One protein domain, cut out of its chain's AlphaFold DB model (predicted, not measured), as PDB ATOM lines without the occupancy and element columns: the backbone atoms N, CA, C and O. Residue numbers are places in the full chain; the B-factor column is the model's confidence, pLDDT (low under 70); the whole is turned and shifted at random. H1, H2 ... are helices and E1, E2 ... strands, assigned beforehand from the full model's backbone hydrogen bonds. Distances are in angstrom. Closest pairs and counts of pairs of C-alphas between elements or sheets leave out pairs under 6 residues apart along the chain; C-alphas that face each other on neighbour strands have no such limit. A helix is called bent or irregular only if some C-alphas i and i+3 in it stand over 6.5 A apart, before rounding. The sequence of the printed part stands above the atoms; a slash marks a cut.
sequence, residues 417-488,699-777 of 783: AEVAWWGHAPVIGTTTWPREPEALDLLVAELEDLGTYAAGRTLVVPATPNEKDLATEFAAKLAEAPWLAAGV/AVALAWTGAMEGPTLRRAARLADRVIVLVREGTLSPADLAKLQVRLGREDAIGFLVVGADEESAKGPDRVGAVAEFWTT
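AT A GLANCE: This is residues 417 to 488 and 699 to 777 of the 783 residues of the protein "Tyrosine-protein kinase Wzc" of Sandaracinus amylolyticus (UniProt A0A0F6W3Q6). What does the model look like? A strongly twisted five-stranded sheet lies in the middle of three layers, with H2 and H4 over one face and H1 and H5 over the other. H8 packs on E1 and E5, and H7 packs on H5. What is it built of? The printed part has 151 residues, with eight named helices and five named strands in the order H1 E1 H2 H3 E2 H4 E3 H5 E4 H6 H7 E5 H8; its class is mixed, helices and strands. The sheet runs E1 E5 E4 E2 E3, all parallel, and the whole is compact, with a radius of gyration of the C-alphas of 13.9 A and spans of 36 by 33 by 27 A.

IN THESE COORDINATES: What comes before the cut? H1 is residues 417 to 423, from C-alpha 417 at (104.781, 128.053, 157.672); E1 is 427 to 431, H2 438 to 446, H3 448 to 451. E2, 457 to 462, spans 16.6 A from first to last C-alpha, and H4, 465 to 480, spans 24.2 A; H4 is irregular, C-alphas 466 and 469 being 7.5 A apart. What follows it? E3 is 700 to 703, H5 711 to 719, E4 722 to 728 with 19.6 A, H6 734 to 737, H7 739 to 744, E5 750 to 755 with 16.1 A, and H8 771 to 776, ending at C-alpha 776 at (93.020, 136.434, 141.852).

HOW THE PARTS SIT: Which atoms pair the strands? N 428 and O 752 of E1 and E5 are 2.8 A apart, N 725 and O 751 of E4 and E5 2.8 A, N 459 and O 722 of E2 and E4 2.9 A, and N 458 and O 700 of E2 and E3 2.9 A, each within hydrogen-bond range. E4, H6 H7, E5 form a strand-helix-strand unit, parallel neighbour strands with helices between, and its crossover is right-handed. Which helices touch? H2 and H4 touch at a steep tilt of 57 degrees, with Val 444 and Leu 478 as closest C-alphas, 6.4 A, H4 by residues 474 to 478 alone. H6 touches H1, closest C-alphas Gly 423 and Leu 737, 4.7 A; H3 only just touches H8, with 3 pairs of C-alphas within 8 A, the closest those of Gly 451 and Trp 775, 6.3 A. Are the helix backbones complete? Every O i to N i+4 pair is within hydrogen-bond range in H1, H2, H5, H7 and H8, but 9 of 12 in H4; H3 and H6 are too short for such a pair.

THE WHOLE: Where is the cut? Residues 489 to 698 are not printed, and C-alphas 488 and 699 are 11.5 A apart. Which link is long, and where is confidence low? The link from E5 to H8, 15 residues, is long; pLDDT is under 70 at 20 residues, among them 450 to 455 and 482 to 488.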
ATOM      1  N   ALA A 417     103.725 128.370 158.626       82.00
ATOM      2  CA  ALA A 417     104.781 128.053 157.672       82.00
ATOM      3  C   ALA A 417     104.907 126.541 157.412       82.00
ATOM      4  O   ALA A 417     105.061 126.137 156.261       82.00
ATOM      5  N   GLU A 418     104.777 125.699 158.441       82.94
ATOM      6  CA  GLU A 418     104.719 124.242 158.273       82.94
ATOM      7  C   GLU A 418     103.471 123.801 157.504       82.94
ATOM      8  O   GLU A 418     103.579 122.950 156.623       82.94
ATOM      9  N   VAL A 419     102.296 124.371 157.798       82.62
ATOM     10  CA  VAL A 419     101.051 124.025 157.089       82.62
ATOM     11  C   VAL A 419     101.150 124.379 155.601       82.62
ATOM     12  O   VAL A 419     100.841 123.533 154.761       82.62
ATOM     13  N   ALA A 420     101.655 125.570 155.263       84.94
ATOM     14  CA  ALA A 420     101.886 125.972 153.875       84.94
ATOM     15  C   ALA A 420     102.928 125.079 153.173       84.94
ATOM     16  O   ALA A 420     102.722 124.642 152.038       84.94
ATOM     17  N   TRP A 421     104.036 124.768 153.857       85.31
ATOM     18  CA  TRP A 421     105.129 123.959 153.311       85.31
ATOM     19  C   TRP A 421     104.712 122.509 153.037       85.31
ATOM     20  O   TRP A 421     104.920 122.015 151.930       85.31
ATOM     21  N   TRP A 422     104.099 121.832 154.015       85.38
ATOM     22  CA  TRP A 422     103.701 120.421 153.901       85.38
ATOM     23  C   TRP A 422     102.381 120.210 153.153       85.38
ATOM     24  O   TRP A 422     102.156 119.123 152.628       85.38
ATOM     25  N   GLY A 423     101.505 121.215 153.106       82.38
ATOM     26  CA  GLY A 423     100.260 121.173 152.335       82.38
ATOM     27  C   GLY A 423     100.398 121.628 150.875       82.38
ATOM     28  O   GLY A 423      99.445 121.471 150.113       82.38
ATOM     29  N   HIS A 424     101.552 122.195 150.495       84.38
ATOM     30  CA  HIS A 424     101.878 122.708 149.153       84.38
ATOM     31  C   HIS A 424     100.889 123.749 148.582       84.38
ATOM     32  O   HIS A 424     100.767 123.900 147.366       84.38
ATOM     33  N   ALA A 425     100.199 124.494 149.445       84.88
ATOM     34  CA  ALA A 425      99.288 125.576 149.071       84.88
ATOM     35  C   ALA A 425      99.375 126.723 150.099       84.88
ATOM     36  O   ALA A 425      99.764 126.480 151.245       84.88
ATOM     37  N   PRO A 426      99.057 127.975 149.719       88.75
ATOM     38  CA  PRO A 426      99.184 129.120 150.615       88.75
ATOM     39  C   PRO A 426      98.292 129.006 151.856       88.75
ATOM     40  O   PRO A 426      97.126 128.631 151.754       88.75
ATOM     41  N   VAL A 427      98.808 129.407 153.020       90.06
ATOM     42  CA  VAL A 427      97.973 129.713 154.188       90.06
ATOM     43  C   VAL A 427      97.415 131.120 154.001       90.06
ATOM     44  O   VAL A 427      98.179 132.083 153.933       90.06
ATOM     45  N   ILE A 428      96.092 131.227 153.872       86.00
ATOM     46  CA  ILE A 428      95.376 132.482 153.588       86.00
ATOM     47  C   ILE A 428      95.124 133.331 154.841       86.00
ATOM     48  O   ILE A 428      94.786 134.504 154.710       86.00
ATOM     49  N   GLY A 429      95.295 132.723 156.013       86.12
ATOM     50  CA  GLY A 429      95.195 133.323 157.336       86.12
ATOM     51  C   GLY A 429      95.299 132.257 158.426       86.12
ATOM     52  O   GLY A 429      95.178 131.048 158.173       86.12
ATOM     53  N   THR A 430      95.476 132.715 159.654       86.38
ATOM     54  CA  THR A 430      95.371 131.955 160.893       86.38
ATOM     55  C   THR A 430      94.414 132.669 161.847       86.38
ATOM     56  O   THR A 430      94.128 133.851 161.696       86.38
ATOM     57  N   THR A 431      93.849 131.960 162.819       87.56
ATOM     58  CA  THR A 431      93.003 132.598 163.834       87.56
ATOM     59  C   THR A 431      92.981 131.805 165.132       87.56
ATOM     60  O   THR A 431      93.090 130.571 165.153       87.56
ATOM     61  N   THR A 432      92.822 132.529 166.237       86.31
ATOM     62  CA  THR A 432      92.543 131.966 167.557       86.31
ATOM     63  C   THR A 432      91.133 131.374 167.629       86.31
ATOM     64  O   THR A 432      90.931 130.438 168.402       86.31
ATOM     65  N   TRP A 433      90.169 131.807 166.800       85.94
ATOM     66  CA  TRP A 433      88.848 131.166 166.690       85.94
ATOM     67  C   TRP A 433      89.000 129.664 166.367       85.94
ATOM     68  O   TRP A 433      89.764 129.314 165.464       85.94
ATOM     69  N   PRO A 434      88.325 128.742 167.088       80.00
ATOM     70  CA  PRO A 434      87.198 128.961 168.004       80.00
ATOM     71  C   PRO A 434      87.560 129.134 169.493       80.00
ATOM     72  O   PRO A 434      86.675 129.030 170.340       80.00
ATOM     73  N   ARG A 435      88.831 129.366 169.859       82.75
ATOM     74  CA  ARG A 435      89.209 129.708 171.250       82.75
ATOM     75  C   ARG A 435      88.623 131.068 171.658       82.75
ATOM     76  O   ARG A 435      88.183 131.228 172.791       82.75
ATOM     77  N   GLU A 436      88.590 132.006 170.714       85.12
ATOM     78  CA  GLU A 436      88.051 133.362 170.857       85.12
ATOM     79  C   GLU A 436      86.983 133.584 169.768       85.12
ATOM     80  O   GLU A 436      87.328 133.566 168.586       85.12
ATOM     81  N   PRO A 437      85.689 133.751 170.110       82.62
ATOM     82  CA  PRO A 437      84.628 133.889 169.106       82.62
ATOM     83  C   PRO A 437      84.759 135.142 168.227       82.62
ATOM     84  O   PRO A 437      84.564 135.069 167.017       82.62
ATOM     85  N   GLU A 438      85.146 136.273 168.823       82.50
ATOM     86  CA  GLU A 438      85.260 137.581 168.152       82.50
ATOM     87  C   GLU A 438      86.327 137.591 167.036       82.50
ATOM     88  O   GLU A 438      86.238 138.365 166.083       82.50
ATOM     89  N   ALA A 439      87.302 136.675 167.098       84.31
ATOM     90  CA  ALA A 439      88.346 136.526 166.087       84.31
ATOM     91  C   ALA A 439      87.833 135.976 164.735       84.31
ATOM     92  O   ALA A 439      88.567 136.031 163.747       84.31
ATOM     93  N   LEU A 440      86.594 135.468 164.663       85.50
ATOM     94  CA  LEU A 440      85.961 135.066 163.402       85.50
ATOM     95  C   LEU A 440      85.476 136.275 162.591       85.50
ATOM     96  O   LEU A 440      85.774 136.366 161.402       85.50
ATOM     97  N   ASP A 441      84.762 137.208 163.226       83.12
ATOM     98  CA  ASP A 441      84.266 138.413 162.548       83.12
ATOM     99  C   ASP A 441      85.440 139.319 162.120       83.12
ATOM    100  O   ASP A 441      85.430 139.857 161.012       83.12
ATOM    101  N   LEU A 442      86.502 139.403 162.940       83.62
ATOM    102  CA  LEU A 442      87.761 140.068 162.570       83.62
ATOM    103  C   LEU A 442      88.422 139.413 161.347       83.62
ATOM    104  O   LEU A 442      88.726 140.108 160.381       83.62
ATOM    105  N   LEU A 443      88.588 138.085 161.339       85.56
ATOM    106  CA  LEU A 443      89.162 137.360 160.200       85.56
ATOM    107  C   LEU A 443      88.366 137.590 158.905       85.56
ATOM    108  O   LEU A 443      88.960 137.794 157.849       85.56
ATOM    109  N   VAL A 444      87.030 137.558 158.956       82.75
ATOM    110  CA  VAL A 444      86.189 137.779 157.766       82.75
ATOM    111  C   VAL A 444      86.302 139.223 157.257       82.75
ATOM    112  O   VAL A 444      86.310 139.428 156.042       82.75
ATOM    113  N   ALA A 445      86.478 140.206 158.148       81.00
ATOM    114  CA  ALA A 445      86.774 141.587 157.769       81.00
ATOM    115  C   ALA A 445      88.178 141.737 157.147       81.00
ATOM    116  O   ALA A 445      88.310 142.315 156.073       81.00
ATOM    117  N   GLU A 446      89.231 141.149 157.728       81.31
ATOM    118  CA  GLU A 446      90.586 141.207 157.148       81.31
ATOM    119  C   GLU A 446      90.755 140.400 155.840       81.31
ATOM    120  O   GLU A 446      91.814 140.450 155.193       81.31
ATOM    121  N   LEU A 447      89.749 139.607 155.460       80.88
ATOM    122  CA  LEU A 447      89.664 138.964 154.152       80.88
ATOM    123  C   LEU A 447      88.960 139.843 153.105       80.88
ATOM    124  O   LEU A 447      89.162 139.593 151.919       80.88
ATOM    125  N   GLU A 448      88.225 140.896 153.488       75.94
ATOM    126  CA  GLU A 448      87.578 141.841 152.557       75.94
ATOM    127  C   GLU A 448      88.609 142.582 151.691       75.94
ATOM    128  O   GLU A 448      88.481 142.626 150.462       75.94
ATOM    129  N   ASP A 449      89.693 143.063 152.310       70.62
ATOM    130  CA  ASP A 449      90.798 143.776 151.647       70.62
ATOM    131  C   ASP A 449      91.472 142.958 150.527       70.62
ATOM    132  O   ASP A 449      91.985 143.518 149.556       70.62
ATOM    133  N   LEU A 450      91.462 141.622 150.633       68.88
ATOM    134  CA  LEU A 450      91.974 140.709 149.602       68.88
ATOM    135  C   LEU A 450      90.867 140.191 148.671       68.88
ATOM    136  O   LEU A 450      91.093 139.967 147.480       68.88
ATOM    137  N   GLY A 451      89.673 139.986 149.219       61.75
ATOM    138  CA  GLY A 451      88.528 139.361 148.574       61.75
ATOM    139  C   GLY A 451      87.684 140.293 147.702       61.75
ATOM    140  O   GLY A 451      86.931 139.807 146.862       61.75
ATOM    141  N   THR A 452      87.867 141.613 147.810       60.75
ATOM    142  CA  THR A 452      87.164 142.656 147.030       60.75
ATOM    143  C   THR A 452      87.181 142.433 145.503       60.75
ATOM    144  O   THR A 452      86.286 142.893 144.793       60.75
ATOM    145  N   TYR A 453      88.161 141.690 144.970       57.75
ATOM    146  CA  TYR A 453      88.271 141.355 143.539       57.75
ATOM    147  C   TYR A 453      87.947 139.881 143.205       57.75
ATOM    148  O   TYR A 453      87.958 139.482 142.036       57.75
ATOM    149  N   ALA A 454      87.640 139.058 144.210       61.62
ATOM    150  CA  ALA A 454      87.628 137.597 144.144       61.62
ATOM    151  C   ALA A 454      86.277 136.985 143.717       61.62
ATOM    152  O   ALA A 454      85.766 136.068 144.361       61.62
ATOM    153  N   ALA A 455      85.713 137.442 142.597       61.97
ATOM    154  CA  ALA A 455      84.487 136.857 142.042       61.97
ATOM    155  C   ALA A 455      84.636 135.347 141.740       61.97
ATOM    156  O   ALA A 455      85.659 134.911 141.199       61.97
ATOM    157  N   GLY A 456      83.598 134.567 142.064       71.81
ATOM    158  CA  GLY A 456      83.524 133.119 141.834       71.81
ATOM    159  C   GLY A 456      82.922 132.342 143.012       71.81
ATOM    160  O   GLY A 456      82.463 132.917 144.000       71.81
ATOM    161  N   ARG A 457      82.925 131.009 142.912       77.94
ATOM    162  CA  ARG A 457      82.478 130.095 143.977       77.94
ATOM    163  C   ARG A 457      83.630 129.666 144.883       77.94
ATOM    164  O   ARG A 457      84.616 129.109 144.398       77.94
ATOM    165  N   THR A 458      83.455 129.815 146.192       82.75
ATOM    166  CA  THR A 458      84.413 129.388 147.223       82.75
ATOM    167  C   THR A 458      83.843 128.216 148.019       82.75
ATOM    168  O   THR A 458      82.816 128.347 148.680       82.75
ATOM    169  N   LEU A 459      84.511 127.061 147.975       86.44
ATOM    170  CA  LEU A 459      84.148 125.879 148.761       86.44
ATOM    171  C   LEU A 459      85.029 125.780 150.012       86.44
ATOM    172  O   LEU A 459      86.244 125.641 149.902       86.44
ATOM    173  N   VAL A 460      84.421 125.799 151.191       87.19
ATOM    174  CA  VAL A 460      85.092 125.581 152.477       87.19
ATOM    175  C   VAL A 460      85.049 124.088 152.810       87.19
ATOM    176  O   VAL A 460      83.978 123.484 152.858       87.19
ATOM    177  N   VAL A 461      86.209 123.473 153.034       88.00
ATOM    178  CA  VAL A 461      86.364 122.035 153.287       88.00
ATOM    179  C   VAL A 461      87.143 121.820 154.591       88.00
ATOM    180  O   VAL A 461      88.242 122.348 154.733       88.00
ATOM    181  N   PRO A 462      86.645 121.023 155.546       88.25
ATOM    182  CA  PRO A 462      87.409 120.685 156.746       88.25
ATOM    183  C   PRO A 462      88.565 119.717 156.430       88.25
ATOM    184  O   PRO A 462      88.459 118.860 155.545       88.25
ATOM    185  N   ALA A 463      89.685 119.811 157.151       85.19
ATOM    186  CA  ALA A 463      90.813 118.904 156.960       85.19
ATOM    187  C   ALA A 463      90.531 117.521 157.571       85.19
ATOM    188  O   ALA A 463      90.745 116.508 156.902       85.19
ATOM    189  N   THR A 464      89.964 117.457 158.774       83.56
ATOM    190  CA  THR A 464      89.512 116.234 159.455       83.56
ATOM    191  C   THR A 464      87.992 116.252 159.683       83.56
ATOM    192  O   THR A 464      87.367 117.311 159.615       83.56
ATOM    193  N   PRO A 465      87.346 115.107 159.990       82.00
ATOM    194  CA  PRO A 465      85.933 115.091 160.377       82.00
ATOM    195  C   PRO A 465      85.589 116.010 161.565       82.00
ATOM    196  O   PRO A 465      84.442 116.424 161.683       82.00
ATOM    197  N   ASN A 466      86.570 116.348 162.415       83.06
ATOM    198  CA  ASN A 466      86.388 117.116 163.651       83.06
ATOM    199  C   ASN A 466      86.353 118.644 163.440       83.06
ATOM    200  O   ASN A 466      86.131 119.388 164.399       83.06
ATOM    201  N   GLU A 467      86.601 119.126 162.216       82.38
ATOM    202  CA  GLU A 467      86.443 120.541 161.848       82.38
ATOM    203  C   GLU A 467      85.168 120.806 161.022       82.38
ATOM    204  O   GLU A 467      84.990 121.917 160.533       82.38
ATOM    205  N   LYS A 468      84.267 119.824 160.852       81.81
ATOM    206  CA  LYS A 468      83.041 119.975 160.039       81.81
ATOM    207  C   LYS A 468      82.132 121.119 160.481       81.81
ATOM    208  O   LYS A 468      81.647 121.869 159.633       81.81
ATOM    209  N   ASP A 469      81.930 121.258 161.783       83.69
ATOM    210  CA  ASP A 469      81.043 122.280 162.337       83.69
ATOM    211  C   ASP A 469      81.649 123.676 162.113       83.69
ATOM    212  O   ASP A 469      80.992 124.554 161.560       83.69
ATOM    213  N   LEU A 470      82.959 123.819 162.363       86.06
ATOM    214  CA  LEU A 470      83.735 125.028 162.049       86.06
ATOM    215  C   LEU A 470      83.695 125.363 160.548       86.06
ATOM    216  O   LEU A 470      83.487 126.510 160.170       86.06
ATOM    217  N   ALA A 471      83.839 124.373 159.665       84.50
ATOM    218  CA  ALA A 471      83.737 124.590 158.221       84.50
ATOM    219  C   ALA A 471      82.344 125.039 157.764       84.50
ATOM    220  O   ALA A 471      82.227 125.664 156.711       84.50
ATOM    221  N   THR A 472      81.313 124.763 158.560       84.94
ATOM    222  CA  THR A 472      79.949 125.243 158.326       84.94
ATOM    223  C   THR A 472      79.770 126.666 158.866       84.94
ATOM    224  O   THR A 472      79.281 127.529 158.143       84.94
ATOM    225  N   GLU A 473      80.247 126.939 160.084       85.56
ATOM    226  CA  GLU A 473      80.215 128.256 160.742       85.56
ATOM    227  C   GLU A 473      81.004 129.322 159.958       85.56
ATOM    228  O   GLU A 473      80.455 130.369 159.612       85.56
ATOM    229  N   PHE A 474      82.253 129.026 159.574       86.19
ATOM    230  CA  PHE A 474      83.087 129.927 158.769       86.19
ATOM    231  C   PHE A 474      82.468 130.206 157.392       86.19
ATOM    232  O   PHE A 474      82.461 131.348 156.944       86.19
ATOM    233  N   ALA A 475      81.914 129.191 156.719       84.12
ATOM    234  CA  ALA A 475      81.278 129.382 155.415       84.12
ATOM    235  C   ALA A 475      79.992 130.216 155.501       84.12
ATOM    236  O   ALA A 475      79.739 131.017 154.604       84.12
ATOM    237  N   ALA A 476      79.197 130.045 156.564       82.25
ATOM    238  CA  ALA A 476      78.008 130.856 156.806       82.25
ATOM    239  C   ALA A 476      78.388 132.328 157.026       82.25
ATOM    240  O   ALA A 476      77.879 133.198 156.326       82.25
ATOM    241  N   LYS A 477      79.366 132.599 157.900       82.38
ATOM    242  CA  LYS A 477      79.882 133.956 158.136       82.38
ATOM    243  C   LYS A 477      80.492 134.595 156.890       82.38
ATOM    244  O   LYS A 477      80.228 135.756 156.594       82.38
ATOM    245  N   LEU A 478      81.229 133.816 156.105       79.88
ATOM    246  CA  LEU A 478      81.793 134.252 154.828       79.88
ATOM    247  C   LEU A 478      80.714 134.503 153.747       79.88
ATOM    248  O   LEU A 478      80.970 135.248 152.807       79.88
ATOM    249  N   ALA A 479      79.510 133.932 153.876       75.38
ATOM    250  CA  ALA A 479      78.361 134.196 152.999       75.38
ATOM    251  C   ALA A 479      77.463 135.361 153.477       75.38
ATOM    252  O   ALA A 479      76.733 135.931 152.666       75.38
ATOM    253  N   GLU A 480      77.518 135.729 154.763       75.19
ATOM    254  CA  GLU A 480      76.903 136.952 155.315       75.19
ATOM    255  C   GLU A 480      77.670 138.230 154.914       75.19
ATOM    256  O   GLU A 480      77.118 139.331 154.971       75.19
ATOM    257  N   ALA A 481      78.934 138.094 154.501       73.31
ATOM    258  CA  ALA A 481      79.825 139.204 154.183       73.31
ATOM    259  C   ALA A 481      79.307 140.074 153.005       73.31
ATOM    260  O   ALA A 481      79.050 139.541 151.918       73.31
ATOM    261  N   PRO A 482      79.210 141.417 153.147       63.56
ATOM    262  CA  PRO A 482      78.658 142.298 152.105       63.56
ATOM    263  C   PRO A 482      79.379 142.235 150.752       63.56
ATOM    264  O   PRO A 482      78.760 142.451 149.710       63.56
ATOM    265  N   TRP A 483      80.672 141.908 150.758       61.59
ATOM    266  CA  TRP A 483      81.514 141.750 149.571       61.59
ATOM    267  C   TRP A 483      81.352 140.393 148.854       61.59
ATOM    268  O   TRP A 483      81.944 140.194 147.791       61.59
ATOM    269  N   LEU A 484      80.552 139.465 149.400       61.62
ATOM    270  CA  LEU A 484      80.493 138.054 148.981       61.62
ATOM    271  C   LEU A 484      79.064 137.469 148.863       61.62
ATOM    272  O   LEU A 484      78.893 136.269 148.651       61.62
ATOM    273  N   ALA A 485      78.031 138.302 148.986       47.53
ATOM    274  CA  ALA A 485      76.624 137.900 148.932       47.53
ATOM    275  C   ALA A 485      76.128 137.616 147.484       47.53
ATOM    276  O   ALA A 485      76.428 138.368 146.555       47.53
ATOM    277  N   ALA A 486      75.286 136.610 147.208       38.34
ATOM    278  CA  ALA A 486      74.704 135.574 148.071       38.34
ATOM    279  C   ALA A 486      74.275 134.345 147.236       38.34
ATOM    280  O   ALA A 486      74.073 134.455 146.026       38.34
ATOM    281  N   GLY A 487      74.046 133.192 147.881       34.66
ATOM    282  CA  GLY A 487      73.463 132.021 147.207       34.66
ATOM    283  C   GLY A 487      73.374 130.749 148.054       34.66
ATOM    284  O   GLY A 487      74.198 129.851 147.899       34.66
ATOM    285  N   VAL A 488      72.350 130.637 148.908       28.30
ATOM    286  CA  VAL A 488      72.003 129.369 149.585       28.30
ATOM    287  C   VAL A 488      71.412 128.389 148.568       28.30
ATOM    288  O   VAL A 488      70.599 128.786 147.733       28.30
ATOM    289  N   ALA A 699      79.527 136.316 143.786       59.12
ATOM    290  CA  ALA A 699      80.364 135.380 144.520       59.12
ATOM    291  C   ALA A 699      79.502 134.598 145.533       59.12
ATOM    292  O   ALA A 699      78.445 135.073 145.943       59.12
ATOM    293  N   VAL A 700      79.914 133.374 145.883       68.88
ATOM    294  CA  VAL A 700      79.175 132.516 146.830       68.88
ATOM    295  C   VAL A 700      80.147 131.643 147.623       68.88
ATOM    296  O   VAL A 700      80.943 130.914 147.025       68.88
ATOM    297  N   ALA A 701      80.042 131.661 148.954       75.38
ATOM    298  CA  ALA A 701      80.721 130.724 149.851       75.38
ATOM    299  C   ALA A 701      79.803 129.542 150.227       75.38
ATOM    300  O   ALA A 701      78.618 129.734 150.488       75.38
ATOM    301  N   LEU A 702      80.339 128.315 150.245       79.44
ATOM    302  CA  LEU A 702      79.605 127.080 150.566       79.44
ATOM    303  C   LEU A 702      80.453 126.137 151.431       79.44
ATOM    304  O   LEU A 702      81.634 125.945 151.147       79.44
ATOM    305  N   ALA A 703      79.853 125.485 152.430       84.19
ATOM    306  CA  ALA A 703      80.509 124.451 153.236       84.19
ATOM    307  C   ALA A 703      80.403 123.054 152.603       84.19
ATOM    308  O   ALA A 703      79.351 122.662 152.095       84.19
ATOM    309  N   TRP A 704      81.462 122.248 152.707       85.31
ATOM    310  CA  TRP A 704      81.414 120.824 152.383       85.31
ATOM    311  C   TRP A 704      81.003 119.977 153.595       85.31
ATOM    312  O   TRP A 704      81.828 119.569 154.416       85.31
ATOM    313  N   THR A 705      79.714 119.647 153.668       78.31
ATOM    314  CA  THR A 705      79.132 118.791 154.718       78.31
ATOM    315  C   THR A 705      79.286 117.286 154.445       78.31
ATOM    316  O   THR A 705      79.142 116.475 155.363       78.31
ATOM    317  N   GLY A 706      79.605 116.892 153.204       77.25
ATOM    318  CA  GLY A 706      79.598 115.506 152.716       77.25
ATOM    319  C   GLY A 706      80.753 114.602 153.187       77.25
ATOM    320  O   GLY A 706      81.398 114.825 154.213       77.25
ATOM    321  N   ALA A 707      81.012 113.523 152.442       81.44
ATOM    322  CA  ALA A 707      82.104 112.589 152.739       81.44
ATOM    323  C   ALA A 707      83.485 113.245 152.552       81.44
ATOM    324  O   ALA A 707      83.701 113.980 151.591       81.44
ATOM    325  N   MET A 708      84.435 112.961 153.447       76.31
ATOM    326  CA  MET A 708      85.773 113.587 153.442       76.31
ATOM    327  C   MET A 708      86.677 113.114 152.292       76.31
ATOM    328  O   MET A 708      87.720 113.713 152.044       76.31
ATOM    329  N   GLU A 709      86.294 112.036 151.604       74.62
ATOM    330  CA  GLU A 709      87.050 111.400 150.527       74.62
ATOM    331  C   GLU A 709      86.114 110.913 149.414       74.62
ATOM    332  O   GLU A 709      84.928 110.664 149.638       74.62
ATOM    333  N   GLY A 710      86.662 110.733 148.209       78.44
ATOM    334  CA  GLY A 710      85.973 110.089 147.089       78.44
ATOM    335  C   GLY A 710      85.565 111.024 145.939       78.44
ATOM    336  O   GLY A 710      85.953 112.194 145.895       78.44
ATOM    337  N   PRO A 711      84.820 110.508 144.941       78.88
ATOM    338  CA  PRO A 711      84.517 111.243 143.708       78.88
ATOM    339  C   PRO A 711      83.623 112.475 143.900       78.88
ATOM    340  O   PRO A 711      83.669 113.387 143.078       78.88
ATOM    341  N   THR A 712      82.809 112.510 144.957       83.25
ATOM    342  CA  THR A 712      81.850 113.591 145.236       83.25
ATOM    343  C   THR A 712      82.550 114.864 145.706       83.25
ATOM    344  O   THR A 712      82.365 115.901 145.072       83.25
ATOM    345  N   LEU A 713      83.437 114.780 146.706       83.75
ATOM    346  CA  LEU A 713      84.288 115.901 147.127       83.75
ATOM    347  C   LEU A 713      85.128 116.425 145.953       83.75
ATOM    348  O   LEU A 713      85.152 117.625 145.694       83.75
ATOM    349  N   ARG A 714      85.751 115.527 145.176       84.56
ATOM    350  CA  ARG A 714      86.547 115.921 144.001       84.56
ATOM    351  C   ARG A 714      85.707 116.569 142.894       84.56
ATOM    352  O   ARG A 714      86.206 117.434 142.180       84.56
ATOM    353  N   ARG A 715      84.423 116.212 142.754       81.94
ATOM    354  CA  ARG A 715      83.484 116.896 141.847       81.94
ATOM    355  C   ARG A 715      83.101 118.281 142.377       81.94
ATOM    356  O   ARG A 715      83.128 119.227 141.598       81.94
ATOM    357  N   ALA A 716      82.801 118.412 143.669       81.94
ATOM    358  CA  ALA A 716      82.476 119.693 144.300       81.94
ATOM    359  C   ALA A 716      83.654 120.680 144.217       81.94
ATOM    360  O   ALA A 716      83.488 121.790 143.715       81.94
ATOM    361  N   ALA A 717      84.864 120.240 144.580       83.50
ATOM    362  CA  ALA A 717      86.089 121.028 144.454       83.50
ATOM    363  C   ALA A 717      86.326 121.512 143.010       83.50
ATOM    364  O   ALA A 717      86.673 122.668 142.802       83.50
ATOM    365  N   ARG A 718      86.068 120.674 141.992       81.81
ATOM    366  CA  ARG A 718      86.187 121.046 140.564       81.81
ATOM    367  C   ARG A 718      85.111 122.020 140.061       81.81
ATOM    368  O   ARG A 718      85.317 122.666 139.026       81.81
ATOM    369  N   LEU A 719      83.971 122.111 140.748       79.81
ATOM    370  CA  LEU A 719      82.881 123.042 140.436       79.81
ATOM    371  C   LEU A 719      83.037 124.404 141.128       79.81
ATOM    372  O   LEU A 719      82.447 125.370 140.650       79.81
ATOM    373  N   ALA A 720      83.830 124.485 142.196       80.94
ATOM    374  CA  ALA A 720      84.233 125.740 142.820       80.94
ATOM    375  C   ALA A 720      85.450 126.360 142.112       80.94
ATOM    376  O   ALA A 720      86.308 125.651 141.575       80.94
ATOM    377  N   ASP A 721      85.556 127.682 142.142       78.56
ATOM    378  CA  ASP A 721      86.717 128.421 141.640       78.56
ATOM    379  C   ASP A 721      87.839 128.446 142.687       78.56
ATOM    380  O   ASP A 721      89.005 128.303 142.330       78.56
ATOM    381  N   ARG A 722      87.480 128.499 143.978       86.19
ATOM    382  CA  ARG A 722      88.385 128.435 145.139       86.19
ATOM    383  C   ARG A 722      88.023 127.296 146.084       86.19
ATOM    384  O   ARG A 722      86.846 126.979 146.250       86.19
ATOM    385  N   VAL A 723      89.024 126.732 146.757       87.44
ATOM    386  CA  VAL A 723      88.832 125.805 147.882       87.44
ATOM    387  C   VAL A 723      89.609 126.302 149.101       87.44
ATOM    388  O   VAL A 723      90.833 126.386 149.056       87.44
ATOM    389  N   ILE A 724      88.909 126.600 150.195       89.50
ATOM    390  CA  ILE A 724      89.514 126.912 151.497       89.50
ATOM    391  C   ILE A 724      89.520 125.633 152.332       89.50
ATOM    392  O   ILE A 724      88.478 124.998 152.482       89.50
ATOM    393  N   VAL A 725      90.671 125.248 152.880       89.81
ATOM    394  CA  VAL A 725      90.826 124.042 153.701       89.81
ATOM    395  C   VAL A 725      91.111 124.419 155.149       89.81
ATOM    396  O   VAL A 725      92.166 124.967 155.462       89.81
ATOM    397  N   LEU A 726      90.170 124.106 156.036       89.81
ATOM    398  CA  LEU A 726      90.253 124.411 157.463       89.81
ATOM    399  C   LEU A 726      91.075 123.362 158.212       89.81
ATOM    400  O   LEU A 726      90.669 122.205 158.290       89.81
ATOM    401  N   VAL A 727      92.212 123.774 158.772       87.88
ATOM    402  CA  VAL A 727      93.163 122.925 159.505       87.88
ATOM    403  C   VAL A 727      93.224 123.383 160.958       87.88
ATOM    404  O   VAL A 727      93.570 124.530 161.219       87.88
ATOM    405  N   ARG A 728      92.950 122.503 161.928       87.69
ATOM    406  CA  ARG A 728      93.164 122.837 163.346       87.69
ATOM    407  C   ARG A 728      94.630 122.654 163.745       87.69
ATOM    408  O   ARG A 728      95.221 121.610 163.450       87.69
ATOM    409  N   GLU A 729      95.185 123.638 164.451       84.25
ATOM    410  CA  GLU A 729      96.571 123.635 164.944       84.25
ATOM    411  C   GLU A 729      96.897 122.347 165.736       84.25
ATOM    412  O   GLU A 729      96.058 121.820 166.472       84.25
ATOM    413  N   GLY A 730      98.093 121.777 165.542       77.44
ATOM    414  CA  GLY A 730      98.566 120.608 166.298       77.44
ATOM    415  C   GLY A 730      97.809 119.280 166.091       77.44
ATOM    416  O   GLY A 730      98.070 118.315 166.825       77.44
ATOM    417  N   THR A 731      96.877 119.186 165.130       79.94
ATOM    418  CA  THR A 731      96.080 117.960 164.900       79.94
ATOM    419  C   THR A 731      96.672 117.015 163.853       79.94
ATOM    420  O   THR A 731      96.641 115.800 164.055       79.94
ATOM    421  N   LEU A 732      97.227 117.546 162.758       79.38
ATOM    422  CA  LEU A 732      97.737 116.764 161.628       79.38
ATOM    423  C   LEU A 732      99.229 116.430 161.753       79.38
ATOM    424  O   LEU A 732     100.006 117.135 162.404       79.38
ATOM    425  N   SER A 733      99.638 115.353 161.078       81.38
ATOM    426  CA  SER A 733     101.049 115.097 160.784       81.38
ATOM    427  C   SER A 733     101.444 115.718 159.431       81.38
ATOM    428  O   SER A 733     100.582 115.871 158.556       81.38
ATOM    429  N   PRO A 734     102.742 116.003 159.196       79.31
ATOM    430  CA  PRO A 734     103.245 116.423 157.882       79.31
ATOM    431  C   PRO A 734     102.803 115.503 156.733       79.31
ATOM    432  O   PRO A 734     102.474 115.957 155.640       79.31
ATOM    433  N   ALA A 735     102.739 114.195 157.004       79.44
ATOM    434  CA  ALA A 735     102.358 113.185 156.026       79.44
ATOM    435  C   ALA A 735     100.854 113.171 155.715       79.44
ATOM    436  O   ALA A 735     100.457 112.494 154.771       79.44
ATOM    437  N   ASP A 736     100.008 113.845 156.497       81.38
ATOM    438  CA  ASP A 736      98.562 113.935 156.257       81.38
ATOM    439  C   ASP A 736      98.183 115.240 155.553       81.38
ATOM    440  O   ASP A 736      97.339 115.209 154.660       81.38
ATOM    441  N   LEU A 737      98.879 116.344 155.855       82.44
ATOM    442  CA  LEU A 737      98.794 117.600 155.095       82.44
ATOM    443  C   LEU A 737      99.095 117.382 153.604       82.44
ATOM    444  O   LEU A 737      98.280 117.745 152.756       82.44
ATOM    445  N   ALA A 738     100.189 116.682 153.287       81.19
ATOM    446  CA  ALA A 738     100.590 116.384 151.908       81.19
ATOM    447  C   ALA A 738      99.553 115.551 151.117       81.19
ATOM    448  O   ALA A 738      99.544 115.557 149.887       81.19
ATOM    449  N   LYS A 739      98.642 114.839 151.798       84.44
ATOM    450  CA  LYS A 739      97.563 114.070 151.149       84.44
ATOM    451  C   LYS A 739      96.360 114.939 150.759       84.44
ATOM    452  O   LYS A 739      95.535 114.486 149.966       84.44
ATOM    453  N   LEU A 740      96.218 116.155 151.297       83.56
ATOM    454  CA  LEU A 740      94.994 116.958 151.154       83.56
ATOM    455  C   LEU A 740      94.734 117.398 149.702       83.56
ATOM    456  O   LEU A 740      93.593 117.302 149.248       83.56
ATOM    457  N   GLN A 741      95.767 117.769 148.939       81.25
ATOM    458  CA  GLN A 741      95.633 118.071 147.502       81.25
ATOM    459  C   GLN A 741      95.170 116.838 146.704       81.25
ATOM    460  O   GLN A 741      94.180 116.890 145.972       81.25
ATOM    461  N   VAL A 742      95.793 115.673 146.930       83.38
ATOM    462  CA  VAL A 742      95.413 114.389 146.301       83.38
ATOM    463  C   VAL A 742      93.965 113.994 146.645       83.38
ATOM    464  O   VAL A 742      93.220 113.478 145.801       83.38
ATOM    465  N   ARG A 743      93.531 114.281 147.878       84.88
ATOM    466  CA  ARG A 743      92.156 114.068 148.355       84.88
ATOM    467  C   ARG A 743      91.148 114.960 147.625       84.88
ATOM    468  O   ARG A 743      90.094 114.467 147.228       84.88
ATOM    469  N   LEU A 744      91.493 116.229 147.393       82.81
ATOM    470  CA  LEU A 744      90.688 117.211 146.650       82.81
ATOM    471  C   LEU A 744      90.737 117.018 145.122       82.81
ATOM    472  O   LEU A 744      89.791 117.388 144.426       82.81
ATOM    473  N   GLY A 745      91.783 116.378 144.590       79.50
ATOM    474  CA  GLY A 745      91.925 116.080 143.159       79.50
ATOM    475  C   GLY A 745      92.106 117.324 142.282       79.50
ATOM    476  O   GLY A 745      91.565 117.358 141.166       79.50
ATOM    477  N   ARG A 746      92.809 118.316 142.840       80.94
ATOM    478  CA  ARG A 746      93.193 119.631 142.306       80.94
ATOM    479  C   ARG A 746      94.482 120.063 143.030       80.94
ATOM    480  O   ARG A 746      94.662 119.695 144.188       80.94
ATOM    481  N   GLU A 747      95.329 120.835 142.355       78.31
ATOM    482  CA  GLU A 747      96.587 121.379 142.897       78.31
ATOM    483  C   GLU A 747      96.497 122.914 143.056       78.31
ATOM    484  O   GLU A 747      96.760 123.433 144.139       78.31
ATOM    485  N   ASP A 748      95.997 123.627 142.038       79.81
ATOM    486  CA  ASP A 748      95.791 125.089 142.062       79.81
ATOM    487  C   ASP A 748      94.608 125.546 142.941       79.81
ATOM    488  O   ASP A 748      93.724 124.762 143.281       79.81
ATOM    489  N   ALA A 749      94.512 126.852 143.227       82.12
ATOM    490  CA  ALA A 749      93.346 127.498 143.860       82.12
ATOM    491  C   ALA A 749      92.846 126.840 145.169       82.12
ATOM    492  O   ALA A 749      91.658 126.906 145.507       82.12
ATOM    493  N   ILE A 750      93.763 126.210 145.906       86.75
ATOM    494  CA  ILE A 750      93.590 125.733 147.279       86.75
ATOM    495  C   ILE A 750      94.273 126.737 148.213       86.75
ATOM    496  O   ILE A 750      95.341 127.251 147.890       86.75
ATOM    497  N   GLY A 751      93.666 127.015 149.365       87.88
ATOM    498  CA  GLY A 751      94.255 127.829 150.425       87.88
ATOM    499  C   GLY A 751      93.932 127.246 151.797       87.88
ATOM    500  O   GLY A 751      92.805 126.815 152.027       87.88
ATOM    501  N   PHE A 752      94.900 127.200 152.708       90.50
ATOM    502  CA  PHE A 752      94.703 126.698 154.069       90.50
ATOM    503  C   PHE A 752      94.326 127.824 155.030       90.50
ATOM    504  O   PHE A 752      94.924 128.896 154.996       90.50
ATOM    505  N   LEU A 753      93.373 127.562 155.918       89.75
ATOM    506  CA  LEU A 753      93.017 128.440 157.029       89.75
ATOM    507  C   LEU A 753      93.310 127.694 158.333       89.75
ATOM    508  O   LEU A 753      92.705 126.648 158.589       89.75
ATOM    509  N   VAL A 754      94.267 128.188 159.126       88.25
ATOM    510  CA  VAL A 754      94.672 127.528 160.380       88.25
ATOM    511  C   VAL A 754      93.822 128.049 161.534       88.25
ATOM    512  O   VAL A 754      93.836 129.240 161.823       88.25
ATOM    513  N   VAL A 755      93.088 127.162 162.201       88.31
ATOM    514  CA  VAL A 755      92.114 127.524 163.243       88.31
ATOM    515  C   VAL A 755      92.462 126.980 164.613       88.31
ATOM    516  O   VAL A 755      93.049 125.904 164.763       88.31
ATOM    517  N   GLY A 756      92.039 127.729 165.625       84.50
ATOM    518  CA  GLY A 756      92.343 127.468 167.015       84.50
ATOM    519  C   GLY A 756      93.842 127.512 167.275       84.50
ATOM    520  O   GLY A 756      94.308 126.665 168.033       84.50
ATOM    521  N   ALA A 757      94.572 128.438 166.647       82.38
ATOM    522  CA  ALA A 757      95.987 128.683 166.919       82.38
ATOM    523  C   ALA A 757      96.202 129.157 168.366       82.38
ATOM    524  O   ALA A 757      95.303 129.748 168.973       82.38
ATOM    525  N   ASP A 758      97.373 128.882 168.940       79.94
ATOM    526  CA  ASP A 758      97.774 129.486 170.210       79.94
ATOM    527  C   ASP A 758      98.315 130.912 170.060       79.94
ATOM    528  O   ASP A 758      98.642 131.388 168.974       79.94
ATOM    529  N   GLU A 759      98.372 131.611 171.193       71.44
ATOM    530  CA  GLU A 759      98.779 133.013 171.279       71.44
ATOM    531  C   GLU A 759     100.216 133.262 170.789       71.44
ATOM    532  O   GLU A 759     100.571 134.405 170.523       71.44
ATOM    533  N   GLU A 760     101.069 132.239 170.724       71.69
ATOM    534  CA  GLU A 760     102.463 132.359 170.285       71.69
ATOM    535  C   GLU A 760     102.571 132.118 168.770       71.69
ATOM    536  O   GLU A 760     103.225 132.884 168.063       71.69
ATOM    537  N   SER A 761     101.813 131.150 168.247       64.88
ATOM    538  CA  SER A 761     101.678 130.863 166.815       64.88
ATOM    539  C   SER A 761     100.943 131.976 166.058       64.88
ATOM    540  O   SER A 761     101.361 132.343 164.960       64.88
ATOM    541  N   ALA A 762      99.901 132.568 166.657       63.06
ATOM    542  CA  ALA A 762      99.141 133.689 166.091       63.06
ATOM    543  C   ALA A 762      99.937 135.012 166.026       63.06
ATOM    544  O   ALA A 762      99.532 135.947 165.343       63.06
ATOM    545  N   LYS A 763     101.093 135.098 166.704       70.25
ATOM    546  CA  LYS A 763     102.053 136.214 166.574       70.25
ATOM    547  C   LYS A 763     103.065 135.996 165.434       70.25
ATOM    548  O   LYS A 763     103.924 136.848 165.203       70.25
ATOM    549  N   GLY A 764     102.996 134.853 164.745       67.94
ATOM    550  CA  GLY A 764     103.801 134.535 163.567       67.94
ATOM    551  C   GLY A 764     103.281 135.183 162.273       67.94
ATOM    552  O   GLY A 764     102.377 136.016 162.300       67.94
ATOM    553  N   PRO A 765     103.843 134.815 161.105       73.00
ATOM    554  CA  PRO A 765     103.315 135.249 159.818       73.00
ATOM    555  C   PRO A 765     101.965 134.569 159.540       73.00
ATOM    556  O   PRO A 765     101.919 133.421 159.105       73.00
ATOM    557  N   ASP A 766     100.882 135.309 159.776       78.44
ATOM    558  CA  ASP A 766      99.486 134.887 159.578       78.44
ATOM    559  C   ASP A 766      99.200 134.321 158.171       78.44
ATOM    560  O   ASP A 766      98.449 133.363 157.992       78.44
ATOM    561  N   ARG A 767      99.837 134.912 157.155       84.69
ATOM    562  CA  ARG A 767      99.599 134.635 155.733       84.69
ATOM    563  C   ARG A 767     100.908 134.194 155.092       84.69
ATOM    564  O   ARG A 767     101.890 134.937 155.114       84.69
ATOM    565  N   VAL A 768     100.943 132.984 154.530       82.56
ATOM    566  CA  VAL A 768     102.181 132.354 154.030       82.56
ATOM    567  C   VAL A 768     101.979 131.788 152.628       82.56
ATOM    568  O   VAL A 768     101.102 130.960 152.403       82.56
ATOM    569  N   GLY A 769     102.837 132.188 151.687       83.75
ATOM    570  CA  GLY A 769     102.781 131.764 150.284       83.75
ATOM    571  C   GLY A 769     102.018 132.742 149.381       83.75
ATOM    572  O   GLY A 769     101.804 133.900 149.732       83.75
ATOM    573  N   ALA A 770     101.620 132.281 148.193       81.44
ATOM    574  CA  ALA A 770     101.006 133.095 147.138       81.44
ATOM    575  C   ALA A 770      99.515 133.433 147.393       81.44
ATOM    576  O   ALA A 770      98.636 133.153 146.581       81.44
ATOM    577  N   VAL A 771      99.204 134.055 148.533       81.81
ATOM    578  CA  VAL A 771      97.821 134.363 148.953       81.81
ATOM    579  C   VAL A 771      97.098 135.298 147.967       81.81
ATOM    580  O   VAL A 771      95.917 135.104 147.684       81.81
ATOM    581  N   ALA A 772      97.800 136.264 147.368       76.88
ATOM    582  CA  ALA A 772      97.227 137.132 146.331       76.88
ATOM    583  C   ALA A 772      96.896 136.374 145.025       76.88
ATOM    584  O   ALA A 772      95.930 136.709 144.341       76.88
ATOM    585  N   GLU A 773      97.653 135.325 144.686       77.88
ATOM    586  CA  GLU A 773      97.376 134.459 143.531       77.88
ATOM    587  C   GLU A 773      96.142 133.583 143.790       77.88
ATOM    588  O   GLU A 773      95.250 133.492 142.941       77.88
ATOM    589  N   PHE A 774      96.005 133.041 145.007       82.44
ATOM    590  CA  PHE A 774      94.779 132.367 145.446       82.44
ATOM    591  C   PHE A 774      93.541 133.270 145.287       82.44
ATOM    592  O   PHE A 774      92.535 132.830 144.724       82.44
ATOM    593  N   TRP A 775      93.602 134.543 145.696       74.81
ATOM    594  CA  TRP A 775      92.472 135.483 145.587       74.81
ATOM    595  C   TRP A 775      92.230 136.069 144.182       74.81
ATOM    596  O   TRP A 775      91.127 136.543 143.917       74.81
ATOM    597  N   THR A 776      93.180 135.955 143.245       69.19
ATOM    598  CA  THR A 776      93.020 136.434 141.852       69.19
ATOM    599  C   THR A 776      92.764 135.332 140.819       69.19
ATOM    600  O   THR A 776      92.216 135.614 139.752       69.19
ATOM    601  N   THR A 777      93.076 134.066 141.123       63.75
ATOM    602  CA  THR A 777      92.836 132.925 140.222       63.75
ATOM    603  C   THR A 777      91.362 132.835 139.799       63.75
ATOM    604  O   THR A 777      90.483 132.588 140.622       63.75
TER     605      THR A 777